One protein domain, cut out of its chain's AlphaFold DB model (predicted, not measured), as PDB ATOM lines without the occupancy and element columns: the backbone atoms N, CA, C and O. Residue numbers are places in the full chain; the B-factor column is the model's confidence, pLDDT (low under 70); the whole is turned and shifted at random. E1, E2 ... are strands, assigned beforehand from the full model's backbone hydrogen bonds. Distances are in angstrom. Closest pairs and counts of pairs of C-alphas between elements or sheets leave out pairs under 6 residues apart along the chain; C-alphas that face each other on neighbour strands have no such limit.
ATOM      1  N   ALA A  18     142.016 105.293 126.599       56.38
ATOM      2  CA  ALA A  18     140.788 105.346 125.821       56.38
ATOM      3  C   ALA A  18     140.266 106.788 125.770       56.38
ATOM      4  O   ALA A  18     140.241 107.494 126.781       56.38
ATOM      5  N   TRP A  19     139.871 107.254 124.587       50.94
ATOM      6  CA  TRP A  19     139.334 108.600 124.427       50.94
ATOM      7  C   TRP A  19     137.898 108.648 124.972       50.94
ATOM      8  O   TRP A  19     136.956 108.221 124.315       50.94
ATOM      9  N   GLY A  20     137.732 109.187 126.183       53.31
ATOM     10  CA  GLY A  20     136.451 109.696 126.688       53.31
ATOM     11  C   GLY A  20     135.561 108.732 127.480       53.31
ATOM     12  O   GLY A  20     134.552 109.194 128.010       53.31
ATOM     13  N   ARG A  21     135.896 107.438 127.603       59.03
ATOM     14  CA  ARG A  21     135.136 106.469 128.421       59.03
ATOM     15  C   ARG A  21     136.057 105.437 129.069       59.03
ATOM     16  O   ARG A  21     136.953 104.915 128.413       59.03
ATOM     17  N   GLU A  22     135.820 105.148 130.346       55.16
ATOM     18  CA  GLU A  22     136.584 104.152 131.116       55.16
ATOM     19  C   GLU A  22     136.030 102.726 130.954       55.16
ATOM     20  O   GLU A  22     136.734 101.759 131.223       55.16
ATOM     21  N   PHE A  23     134.787 102.569 130.486       62.16
ATOM     22  CA  PHE A  23     134.153 101.269 130.266       62.16
ATOM     23  C   PHE A  23     133.138 101.314 129.117       62.16
ATOM     24  O   PHE A  23     132.661 102.382 128.730       62.16
ATOM     25  N   GLY A  24     132.787 100.130 128.606       67.81
ATOM     26  CA  GLY A  24     131.761  99.961 127.572       67.81
ATOM     27  C   GLY A  24     132.245 100.349 126.178       67.81
ATOM     28  O   GLY A  24     131.672 101.240 125.565       67.81
ATOM     29  N   PHE A  25     133.303  99.698 125.692       76.31
ATOM     30  CA  PHE A  25     133.768  99.884 124.317       76.31
ATOM     31  C   PHE A  25     132.770  99.304 123.310       76.31
ATOM     32  O   PHE A  25     132.312  98.167 123.455       76.31
ATOM     33  N   PHE A  26     132.467 100.079 122.274       80.31
ATOM     34  CA  PHE A  26     131.518  99.745 121.219       80.31
ATOM     35  C   PHE A  26     132.206  99.427 119.899       80.31
ATOM     36  O   PHE A  26     133.358  99.787 119.669       80.31
ATOM     37  N   ILE A  27     131.465  98.772 119.002       86.94
ATOM     38  CA  ILE A  27     131.898  98.597 117.614       86.94
ATOM     39  C   ILE A  27     132.160  99.983 117.018       86.94
ATOM     40  O   ILE A  27     131.287 100.849 117.034       86.94
ATOM     41  N   GLY A  28     133.367 100.179 116.500       87.69
ATOM     42  CA  GLY A  28     133.838 101.443 115.948       87.69
ATOM     43  C   GLY A  28     134.700 102.272 116.900       87.69
ATOM     44  O   GLY A  28     135.424 103.138 116.404       87.69
ATOM     45  N   ASP A  29     134.695 101.986 118.208       90.06
ATOM     46  CA  ASP A  29     135.520 102.708 119.180       90.06
ATOM     47  C   ASP A  29     137.012 102.494 118.920       90.06
ATOM     48  O   ASP A  29     137.449 101.443 118.438       90.06
ATOM     49  N   VAL A  30     137.799 103.513 119.269       91.50
ATOM     50  CA  VAL A  30     139.251 103.526 119.084       91.50
ATOM     51  C   VAL A  30     139.954 103.476 120.436       91.50
ATOM     52  O   VAL A  30     139.799 104.366 121.272       91.50
ATOM     53  N   VAL A  31     140.774 102.447 120.625       90.88
ATOM     54  CA  VAL A  31     141.612 102.248 121.809       90.88
ATOM     55  C   VAL A  31     143.054 102.582 121.454       90.88
ATOM     56  O   VAL A  31     143.606 102.058 120.485       90.88
ATOM     57  N   GLU A  32     143.684 103.458 122.236       92.31
ATOM     58  CA  GLU A  32     145.068 103.877 122.022       92.31
ATOM     59  C   GLU A  32     145.985 103.294 123.103       92.31
ATOM     60  O   GLU A  32     145.766 103.462 124.307       92.31
ATOM     61  N   ARG A  33     147.041 102.604 122.665       89.81
ATOM     62  CA  ARG A  33     148.072 102.034 123.538       89.81
ATOM     63  C   ARG A  33     149.431 102.562 123.121       89.81
ATOM     64  O   ARG A  33     149.854 102.359 121.985       89.81
ATOM     65  N   CYS A  34     150.127 103.199 124.053       92.44
ATOM     66  CA  CYS A  34     151.474 103.697 123.827       92.44
ATOM     67  C   CYS A  34     152.503 102.807 124.529       92.44
ATOM     68  O   CYS A  34     152.362 102.482 125.708       92.44
ATOM     69  N   VAL A  35     153.536 102.413 123.790       90.56
ATOM     70  CA  VAL A  35     154.628 101.557 124.253       90.56
ATOM     71  C   VAL A  35     155.925 102.372 124.237       90.56
ATOM     72  O   VAL A  35     156.237 102.990 123.211       90.56
ATOM     73  N   PRO A  36     156.685 102.409 125.347       92.44
ATOM     74  CA  PRO A  36     157.990 103.051 125.359       92.44
ATOM     75  C   PRO A  36     158.993 102.243 124.526       92.44
ATOM     76  O   PRO A  36     159.086 101.023 124.631       92.44
ATOM     77  N   LEU A  37     159.769 102.943 123.706       91.00
ATOM     78  CA  LEU A  37     160.850 102.402 122.895       91.00
ATOM     79  C   LEU A  37     162.190 102.647 123.594       91.00
ATOM     80  O   LEU A  37     162.449 103.737 124.107       91.00
ATOM     81  N   ALA A  38     163.087 101.659 123.548       90.44
ATOM     82  CA  ALA A  38     164.434 101.788 124.116       90.44
ATOM     83  C   ALA A  38     165.273 102.890 123.436       90.44
ATOM     84  O   ALA A  38     166.168 103.471 124.046       90.44
ATOM     85  N   GLN A  39     164.995 103.179 122.164       89.56
ATOM     86  CA  GLN A  39     165.673 104.185 121.348       89.56
ATOM     87  C   GLN A  39     164.635 104.973 120.545       89.56
ATOM     88  O   GLN A  39     163.553 104.446 120.276       89.56
ATOM     89  N   PRO A  40     164.924 106.232 120.171       92.19
ATOM     90  CA  PRO A  40     164.005 107.004 119.354       92.19
ATOM     91  C   PRO A  40     163.873 106.374 117.965       92.19
ATOM     92  O   PRO A  40     164.873 106.019 117.344       92.19
ATOM     93  N   ALA A  41     162.644 106.263 117.470       92.38
ATOM     94  CA  ALA A  41     162.363 105.830 116.106       92.38
ATOM     95  C   ALA A  41     161.743 106.984 115.309       92.38
ATOM     96  O   ALA A  41     161.130 107.891 115.875       92.38
ATOM     97  N   ARG A  42     161.925 106.962 113.986       91.88
ATOM     98  CA  ARG A  42     161.360 107.965 113.073       91.88
ATOM     99  C   ARG A  42     160.113 107.444 112.374       91.88
ATOM    100  O   ARG A  42     159.129 108.166 112.275       91.88
ATOM    101  N   GLN A  43     160.153 106.195 111.908       93.06
ATOM    102  CA  GLN A  43     159.101 105.636 111.063       93.06
ATOM    103  C   GLN A  43     158.928 104.129 111.271       93.06
ATOM    104  O   GLN A  43     159.828 103.436 111.739       93.06
ATOM    105  N   ILE A  44     157.749 103.630 110.913       92.88
ATOM    106  CA  ILE A  44     157.407 102.209 110.863       92.88
ATOM    107  C   ILE A  44     157.641 101.702 109.438       92.88
ATOM    108  O   ILE A  44     157.152 102.311 108.491       92.88
ATOM    109  N   VAL A  45     158.376 100.599 109.296       92.38
ATOM    110  CA  VAL A  45     158.715 100.003 107.989       92.38
ATOM    111  C   VAL A  45     157.789  98.835 107.655       92.38
ATOM    112  O   VAL A  45     157.423  98.634 106.502       92.38
ATOM    113  N   THR A  46     157.397  98.049 108.660       89.94
ATOM    114  CA  THR A  46     156.541  96.870 108.458       89.94
ATOM    115  C   THR A  46     155.069  97.269 108.323       89.94
ATOM    116  O   THR A  46     154.608  98.111 109.099       89.94
ATOM    117  N   PRO A  47     154.301  96.650 107.405       90.19
ATOM    118  CA  PRO A  47     152.851  96.801 107.395       90.19
ATOM    119  C   PRO A  47     152.255  96.366 108.739       90.19
ATOM    120  O   PRO A  47     152.677  95.372 109.334       90.19
ATOM    121  N   LEU A  48     151.276  97.125 109.227       91.50
ATOM    122  CA  LEU A  48     150.566  96.787 110.458       91.50
ATOM    123  C   LEU A  48     149.705  95.534 110.231       91.50
ATOM    124  O   LEU A  48     149.153  95.367 109.140       91.50
ATOM    125  N   PRO A  49     149.558  94.658 111.238       89.25
ATOM    126  CA  PRO A  49     148.662  93.521 111.135       89.25
ATOM    127  C   PRO A  49     147.229  94.025 110.965       89.25
ATOM    128  O   PRO A  49     146.752  94.848 111.746       89.25
ATOM    129  N   ALA A  50     146.537  93.508 109.949       82.25
ATOM    130  CA  ALA A  50     145.153  93.889 109.673       82.25
ATOM    131  C   ALA A  50     144.220  93.550 110.850       82.25
ATOM    132  O   ALA A  50     143.303  94.310 111.138       82.25
ATOM    133  N   ALA A  51     144.493  92.456 111.568       84.56
ATOM    134  CA  ALA A  51     143.736  92.024 112.737       84.56
ATOM    135  C   ALA A  51     144.670  91.777 113.931       84.56
ATOM    136  O   ALA A  51     145.691  91.099 113.811       84.56
ATOM    137  N   ALA A  52     144.293  92.300 115.095       84.00
ATOM    138  CA  ALA A  52     144.926  92.057 116.389       84.00
ATOM    139  C   ALA A  52     144.021  91.148 117.240       84.00
ATOM    140  O   ALA A  52     143.620  91.497 118.350       84.00
ATOM    141  N   GLY A  53     143.670  89.986 116.682       85.56
ATOM    142  CA  GLY A  53     142.696  89.049 117.248       85.56
ATOM    143  C   GLY A  53     141.323  89.142 116.576       85.56
ATOM    144  O   GLY A  53     141.182  89.717 115.503       85.56
ATOM    145  N   ARG A  54     140.301  88.546 117.204       88.06
ATOM    146  CA  ARG A  54     138.931  88.474 116.655       88.06
ATOM    147  C   ARG A  54     138.152  89.792 116.757       88.06
ATOM    148  O   ARG A  54     137.241  90.026 115.971       88.06
ATOM    149  N   PHE A  55     138.480  90.624 117.742       89.88
ATOM    150  CA  PHE A  55     137.656  91.774 118.130       89.88
ATOM    151  C   PHE A  55     138.249  93.131 117.733       89.88
ATOM    152  O   PHE A  55     137.532  94.128 117.724       89.88
ATOM    153  N   LEU A  56     139.546  93.187 117.419       92.56
ATOM    154  CA  LEU A  56     140.292  94.430 117.229       92.56
ATOM    155  C   LEU A  56     141.097  94.394 115.930       92.56
ATOM    156  O   LEU A  56     141.770  93.404 115.647       92.56
ATOM    157  N   SER A  57     141.122  95.511 115.207       94.31
ATOM    158  CA  SER A  57     142.034  95.745 114.081       94.31
ATOM    159  C   SER A  57     142.968  96.915 114.357       94.31
ATOM    160  O   SER A  57     142.593  97.894 115.003       94.31
ATOM    161  N   VAL A  58     144.216  96.831 113.889       94.88
ATOM    162  CA  VAL A  58     145.176  97.937 114.030       94.88
ATOM    163  C   VAL A  58     144.964  98.901 112.869       94.88
ATOM    164  O   VAL A  58     145.237  98.567 111.720       94.88
ATOM    165  N   ARG A  59     144.474 100.110 113.157       94.69
ATOM    166  CA  ARG A  59     144.170 101.112 112.120       94.69
ATOM    167  C   ARG A  59     145.323 102.048 111.836       94.69
ATOM    168  O   ARG A  59     145.527 102.450 110.696       94.69
ATOM    169  N   ALA A  60     146.051 102.430 112.875       94.50
ATOM    170  CA  ALA A  60     147.139 103.379 112.745       94.50
ATOM    171  C   ALA A  60     148.199 103.137 113.809       94.50
ATOM    172  O   ALA A  60     147.929 102.628 114.897       94.50
ATOM    173  N   ALA A  61     149.407 103.571 113.494       94.44
ATOM    174  CA  ALA A  61     150.522 103.565 114.412       94.44
ATOM    175  C   ALA A  61     151.318 104.854 114.217       94.44
ATOM    176  O   ALA A  61     151.589 105.269 113.089       94.44
ATOM    177  N   ARG A  62     151.656 105.513 115.322       95.50
ATOM    178  CA  ARG A  62     152.367 106.789 115.328       95.50
ATOM    179  C   ARG A  62     153.571 106.695 116.242       95.50
ATOM    180  O   ARG A  62     153.451 106.293 117.395       95.50
ATOM    181  N   VAL A  63     154.718 107.130 115.739       95.06
ATOM    182  CA  VAL A  63     155.943 107.240 116.529       95.06
ATOM    183  C   VAL A  63     156.133 108.696 116.951       95.06
ATOM    184  O   VAL A  63     156.000 109.610 116.138       95.06
ATOM    185  N   GLN A  64     156.413 108.918 118.232       93.12
ATOM    186  CA  GLN A  64     156.737 110.218 118.818       93.12
ATOM    187  C   GLN A  64     158.018 110.079 119.646       93.12
ATOM    188  O   GLN A  64     157.988 109.794 120.844       93.12
ATOM    189  N   GLY A  65     159.169 110.216 118.983       92.50
ATOM    190  CA  GLY A  65     160.477 110.035 119.610       92.50
ATOM    191  C   GLY A  65     160.644 108.615 120.152       92.50
ATOM    192  O   GLY A  65     160.812 107.672 119.385       92.50
ATOM    193  N   ARG A  66     160.598 108.466 121.479       93.81
ATOM    194  CA  ARG A  66     160.739 107.181 122.188       93.81
ATOM    195  C   ARG A  66     159.404 106.521 122.538       93.81
ATOM    196  O   ARG A  66     159.370 105.649 123.394       93.81
ATOM    197  N   ILE A  67     158.298 106.939 121.931       93.56
ATOM    198  CA  ILE A  67     156.973 106.381 122.216       93.56
ATOM    199  C   ILE A  67     156.335 105.928 120.905       93.56
ATOM    200  O   ILE A  67     156.252 106.703 119.954       93.56
ATOM    201  N   LEU A  68     155.874 104.680 120.857       94.56
ATOM    202  CA  LEU A  68     155.063 104.136 119.768       94.56
ATOM    203  C   LEU A  68     153.616 104.019 120.243       94.56
ATOM    204  O   LEU A  68     153.329 103.211 121.120       94.56
ATOM    205  N   CYS A  69     152.709 104.799 119.665       95.31
ATOM    206  CA  CYS A  69     151.280 104.731 119.955       95.31
ATOM    207  C   CYS A  69     150.546 103.980 118.844       95.31
ATOM    208  O   CYS A  69     150.608 104.355 117.672       95.31
ATOM    209  N   LEU A  70     149.854 102.913 119.226       94.62
ATOM    210  CA  LEU A  70     149.054 102.050 118.369       94.62
ATOM    211  C   LEU A  70     147.576 102.364 118.599       94.62
ATOM    212  O   LEU A  70     147.132 102.452 119.746       94.62
ATOM    213  N   ARG A  71     146.822 102.528 117.511       94.94
ATOM    214  CA  ARG A  71     145.375 102.753 117.528       94.94
ATOM    215  C   ARG A  71     144.663 101.514 117.020       94.94
ATOM    216  O   ARG A  71     144.784 101.154 115.846       94.94
ATOM    217  N   TYR A  72     143.919 100.894 117.919       94.50
ATOM    218  CA  TYR A  72     143.093  99.728 117.663       94.50
ATOM    219  C   TYR A  72     141.651 100.180 117.472       94.50
ATOM    220  O   TYR A  72     141.180 101.007 118.246       94.50
ATOM    221  N   GLN A  73     140.955  99.656 116.470       94.62
ATOM    222  CA  GLN A  73     139.515  99.835 116.325       94.62
ATOM    223  C   GLN A  73     138.801  98.544 116.713       94.62
ATOM    224  O   GLN A  73     139.203  97.461 116.289       94.62
ATOM    225  N   VAL A  74     137.744  98.664 117.511       92.75
ATOM    226  CA  VAL A  74     136.876  97.542 117.877       92.75
ATOM    227  C   VAL A  74     135.985  97.204 116.683       92.75
ATOM    228  O   VAL A  74     135.137  98.003 116.292       92.75
ATOM    229  N   GLU A  75     136.178  96.034 116.080       92.69
ATOM    230  CA  GLU A  75     135.385  95.577 114.927       92.69
ATOM    231  C   GLU A  75     134.194  94.713 115.342       92.69
ATOM    232  O   GLU A  75     133.167  94.697 114.667       92.69
ATOM    233  N   SER A  76     134.305  94.010 116.470       89.44
ATOM    234  CA  SER A  76     133.215  93.227 117.048       89.44
ATOM    235  C   SER A  76     133.298  93.234 118.576       89.44
ATOM    236  O   SER A  76     134.364  93.461 119.144       89.44
ATOM    237  N   VAL A  77     132.166  93.005 119.247       86.25
ATOM    238  CA  VAL A  77     132.068  92.977 120.717       86.25
ATOM    239  C   VAL A  77     131.482  91.623 121.138       86.25
ATOM    240  O   VAL A  77     130.545  91.150 120.485       86.25
ATOM    241  N   PRO A  78     132.018  90.970 122.184       85.88
ATOM    242  CA  PRO A  78     131.467  89.724 122.708       85.88
ATOM    243  C   PRO A  78     130.063  89.926 123.306       85.88
ATOM    244  O   PRO A  78     129.703  91.013 123.757       85.88
ATOM    245  N   VAL A  79     129.252  88.862 123.302       82.56
ATOM    246  CA  VAL A  79     127.873  88.879 123.842       82.56
ATOM    247  C   VAL A  79     127.875  88.988 125.369       82.56
ATOM    248  O   VAL A  79     126.944  89.535 125.958       82.56
ATOM    249  N   THR A  80     128.930  88.484 126.001       82.88
ATOM    250  CA  THR A  80     129.211  88.541 127.438       82.88
ATOM    251  C   THR A  80     130.458  89.378 127.696       82.88
ATOM    252  O   THR A  80     131.260  89.584 126.790       82.88
ATOM    253  N   THR A  81     130.629  89.896 128.915       85.88
ATOM    254  CA  THR A  81     131.862  90.605 129.280       85.88
ATOM    255  C   THR A  81     133.033  89.627 129.205       85.88
ATOM    256  O   THR A  81     133.067  88.657 129.961       85.88
ATOM    257  N   GLU A  82     133.973  89.864 128.292       85.38
ATOM    258  CA  GLU A  82     135.127  88.991 128.069       85.38
ATOM    259  C   GLU A  82     136.427  89.795 128.075       85.38
ATOM    260  O   GLU A  82     136.520  90.900 127.529       85.38
ATOM    261  N   THR A  83     137.457  89.208 128.679       87.38
ATOM    262  CA  THR A  83     138.825  89.720 128.613       87.38
ATOM    263  C   THR A  83     139.473  89.234 127.323       87.38
ATOM    264  O   THR A  83     139.790  88.055 127.174       87.38
ATOM    265  N   VAL A  84     139.692  90.150 126.384       88.25
ATOM    266  CA  VAL A  84     140.340  89.874 125.104       88.25
ATOM    267  C   VAL A  84     141.848  89.982 125.266       88.25
ATOM    268  O   VAL A  84     142.380  91.057 125.545       88.25
ATOM    269  N   ALA A  85     142.548  88.866 125.067       89.38
ATOM    270  CA  ALA A  85     144.002  88.836 125.019       89.38
ATOM    271  C   ALA A  85     144.506  89.198 123.616       89.38
ATOM    272  O   ALA A  85     144.131  88.575 122.622       89.38
ATOM    273  N   ILE A  86     145.387  90.190 123.549       90.12
ATOM    274  CA  ILE A  86     146.070  90.618 122.332       90.12
ATOM    275  C   ILE A  86     147.490  90.053 122.402       90.12
ATOM    276  O   ILE A  86     148.234  90.401 123.329       90.12
ATOM    277  N   PRO A  87     147.873  89.154 121.477       90.25
ATOM    278  CA  PRO A  87     149.165  88.484 121.534       90.25
ATOM    279  C   PRO A  87     150.313  89.468 121.297       90.25
ATOM    280  O   PRO A  87     150.129  90.524 120.688       90.25
ATOM    281  N   ALA A  88     151.508  89.103 121.761       91.00
ATOM    282  CA  ALA A  88     152.722  89.829 121.418       91.00
ATOM    283  C   ALA A  88     153.012  89.686 119.916       91.00
ATOM    284  O   ALA A  88     152.783  88.628 119.327       91.00
ATOM    285  N   TRP A  89     153.520  90.744 119.293       93.38
ATOM    286  CA  TRP A  89     153.897  90.735 117.878       93.38
ATOM    287  C   TRP A  89     155.046  91.703 117.626       93.38
ATOM    288  O   TRP A  89     155.355  92.553 118.459       93.38
ATOM    289  N   ARG A  90     155.725  91.555 116.491       93.19
ATOM    290  CA  ARG A  90     156.939  92.312 116.184       93.19
ATOM    291  C   ARG A  90     156.713  93.273 115.030       93.19
ATOM    292  O   ARG A  90     156.012  92.952 114.074       93.19
ATOM    293  N   ILE A  91     157.328  94.446 115.123       94.44
ATOM    294  CA  ILE A  91     157.274  95.485 114.097       94.44
ATOM    295  C   ILE A  91     158.685  95.995 113.810       94.44
ATOM    296  O   ILE A  91     159.467  96.217 114.738       94.44
ATOM    297  N   LYS A  92     159.040  96.197 112.537       95.00
ATOM    298  CA  LYS A  92     160.308  96.847 112.187       95.00
ATOM    299  C   LYS A  92     160.123  98.358 112.175       95.00
ATOM    300  O   LYS A  92     159.247  98.889 111.487       95.00
ATOM    301  N   LEU A  93     160.968  99.040 112.937       94.75
ATOM    302  CA  LEU A  93     161.050 100.490 113.011       94.75
ATOM    303  C   LEU A  93     162.354 100.965 112.369       94.75
ATOM    304  O   LEU A  93     163.401 100.330 112.512       94.75
ATOM    305  N   LEU A  94     162.291 102.113 111.702       92.88
ATOM    306  CA  LEU A  94     163.447 102.834 111.192       92.88
ATOM    307  C   LEU A  94     163.868 103.890 112.220       92.88
ATOM    308  O   LEU A  94     163.146 104.862 112.468       92.88
ATOM    309  N   ALA A  95     165.036 103.681 112.823       88.31
ATOM    310  CA  ALA A  95     165.737 104.666 113.645       88.31
ATOM    311  C   ALA A  95     166.966 105.178 112.868       88.31
ATOM    312  O   ALA A  95     166.799 105.841 111.847       88.31
ATOM    313  N   GLU A  96     168.183 104.844 113.308       88.69
ATOM    314  CA  GLU A  96     169.422 104.984 112.514       88.69
ATOM    315  C   GLU A  96     169.683 103.756 111.631       88.69
ATOM    316  O   GLU A  96     170.259 103.858 110.551       88.69
ATOM    317  N   LYS A  97     169.228 102.586 112.090       90.38
ATOM    318  CA  LYS A  97     169.189 101.318 111.357       90.38
ATOM    319  C   LYS A  97     167.814 100.689 111.553       90.38
ATOM    320  O   LYS A  97     167.125 101.002 112.530       90.38
ATOM    321  N   GLU A  98     167.413  99.817 110.632       93.44
ATOM    322  CA  GLU A  98     166.212  99.008 110.822       93.44
ATOM    323  C   GLU A  98     166.365  98.128 112.061       93.44
ATOM    324  O   GLU A  98     167.377  97.445 112.242       93.44
ATOM    325  N   ARG A  99     165.352  98.153 112.925       92.81
ATOM    326  CA  ARG A  99     165.326  97.350 114.141       92.81
ATOM    327  C   ARG A  99     163.949  96.761 114.353       92.81
ATOM    328  O   ARG A  99     162.937  97.441 114.216       92.81
ATOM    329  N   GLU A 100     163.929  95.499 114.742       94.25
ATOM    330  CA  GLU A 100     162.717  94.820 115.168       94.25
ATOM    331  C   GLU A 100     162.423  95.154 116.637       94.25
ATOM    332  O   GLU A 100     163.291  95.033 117.508       94.25
ATOM    333  N   VAL A 101     161.208  95.629 116.897       93.62
ATOM    334  CA  VAL A 101     160.694  95.922 118.233       93.62
ATOM    335  C   VAL A 101     159.529  94.992 118.516       93.62
ATOM    336  O   VAL A 101     158.614  94.853 117.706       93.62
ATOM    337  N   GLU A 102     159.573  94.359 119.681       92.75
ATOM    338  CA  GLU A 102     158.491  93.522 120.178       92.75
ATOM    339  C   GLU A 102     157.451  94.382 120.901       92.75
ATOM    340  O   GLU A 102     157.765  95.136 121.824       92.75
ATOM    341  N   ILE A 103     156.204  94.271 120.458       92.06
ATOM    342  CA  ILE A 103     155.033  94.816 121.128       92.06
ATOM    343  C   ILE A 103     154.559  93.755 122.122       92.06
ATOM    344  O   ILE A 103     154.187  92.662 121.686       92.06
ATOM    345  N   PRO A 104     154.576  94.036 123.436       90.50
ATOM    346  CA  PRO A 104     154.213  93.045 124.439       90.50
ATOM    347  C   PRO A 104     152.728  92.685 124.351       90.50
ATOM    348  O   PRO A 104     151.890  93.518 123.986       90.50
ATOM    349  N   ALA A 105     152.406  91.450 124.737       90.75
ATOM    350  CA  ALA A 105     151.026  91.014 124.890       90.75
ATOM    351  C   ALA A 105     150.311  91.876 125.941       90.75
ATOM    352  O   ALA A 105     150.903  92.276 126.947       90.75
ATOM    353  N   TRP A 106     149.033  92.158 125.715       90.00
ATOM    354  CA  TRP A 106     148.206  92.906 126.658       90.00
ATOM    355  C   TRP A 106     146.754  92.446 126.586       90.00
ATOM    356  O   TRP A 106     146.379  91.672 125.708       90.00
ATOM    357  N   GLN A 107     145.946  92.869 127.551       88.75
ATOM    358  CA  GLN A 107     144.555  92.448 127.670       88.75
ATOM    359  C   GLN A 107     143.637  93.666 127.726       88.75
ATOM    360  O   GLN A 107     143.997  94.693 128.305       88.75
ATOM    361  N   LEU A 108     142.457  93.537 127.124       87.06
ATOM    362  CA  LEU A 108     141.399  94.540 127.135       87.06
ATOM    363  C   LEU A 108     140.082  93.869 127.526       87.06
ATOM    364  O   LEU A 108     139.692  92.880 126.912       87.06
ATOM    365  N   VAL A 109     139.378  94.411 128.519       84.81
ATOM    366  CA  VAL A 109     138.039  93.932 128.878       84.81
ATOM    367  C   VAL A 109     137.015  94.610 127.975       84.81
ATOM    368  O   VAL A 109     136.868  95.833 127.996       84.81
ATOM    369  N   LEU A 110     136.300  93.815 127.179       86.69
ATOM    370  CA  LEU A 110     135.172  94.278 126.379       86.69
ATOM    371  C   LEU A 110     133.880  93.869 127.086       86.69
ATOM    372  O   LEU A 110     133.703  92.704 127.433       86.69
ATOM    373  N   SER A 111     132.975  94.823 127.308       77.25
ATOM    374  CA  SER A 111     131.672  94.554 127.920       77.25
ATOM    375  C   SER A 111     130.545  94.815 126.922       77.25
ATOM    376  O   SER A 111     130.549  95.872 126.288       77.25
TER     377      SER A 111
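Overview. This is residues 18 to 111 of the 263 residues of the protein "Hypothetical conserved protein" of uncultured Gammaproteobacteria bacterium (UniProt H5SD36). A strongly twisted sheet of three strands, E1, E3 and E2, is partly face to face with a long two-stranded ribbon; E4 and E5 make the ribbon's first limb, E6 and E7 the limb that folds back beside it. The two layers make an elongated body, and the long link of residues 37 to 55 pairs with the ribbon at residues 43 to 44 on its way from E1 to E2. The printed part has 94 residues with no named helix and seven named strands, E1 to E7 in order along the chain; the class is all strand, though only 46 of the 94 residues are in named elements. The sheet's order is E1 - E3 - E2, and the pairs E4 - E7 and E5 - E6 make two further sheets; neighbours in these three sheets are antiparallel. The whole is compact, with a radius of gyration of the C-alphas of 13.9 A and spans of 46 by 24 by 18 A.

Along the chain. After residues 18 to 29, E1 runs from 30 to 36 over 19.8 A, beginning at C-alpha 30 at (139.251, 103.526, 119.084). E2, residues 56 to 64, is 22.9 A long and bends by 57 degrees at residue 59; E3, residues 67 to 74, is 22.4 A long. E4 is residues 82 to 86, 12.5 A, and E5 is residues 89 to 94, 16.8 A. E6 is residues 98 to 103, 15.8 A, and E7 is residues 106 to 110, 13.1 A, ending at C-alpha 110 at (135.172, 94.278, 126.379).

Arrangement. E3 is the inner strand, with edge strands E1 and E2. E1 and E3 are antiparallel at 157 degrees, with N 31 and O 72 2.8 A apart, within hydrogen-bond range. E2 and E3 form a hairpin, antiparallel at 159 degrees; N 62 and O 69 are 2.8 A apart. E4 runs on into E5 at 44 degrees, and E6 into E7 at 48 degrees. E5 and E6 form a hairpin at 148 degrees, with N 93 and O 99 2.8 A apart. E4 and E7 are antiparallel at 150 degrees, with N 84 and O 108 2.8 A apart. Residues 43 to 44 pair antiparallel with residues 93 to 94 of E5. The closest C-alphas of E1 and E6, those of Val 35 and Ile 103, are 7.4 A apart. Among the pairs that are apart are E2 and E5, and E3 and E7.

Size, cuts and confidence. The C-alphas of Val 79 and Glu 96 are the two farthest apart, 46.0 A. The printed part has no cut. The link from E1 to E2 is long, with 19 residues. Mean pLDDT of the printed part is 88.0; residues 18 to 24 are under 70.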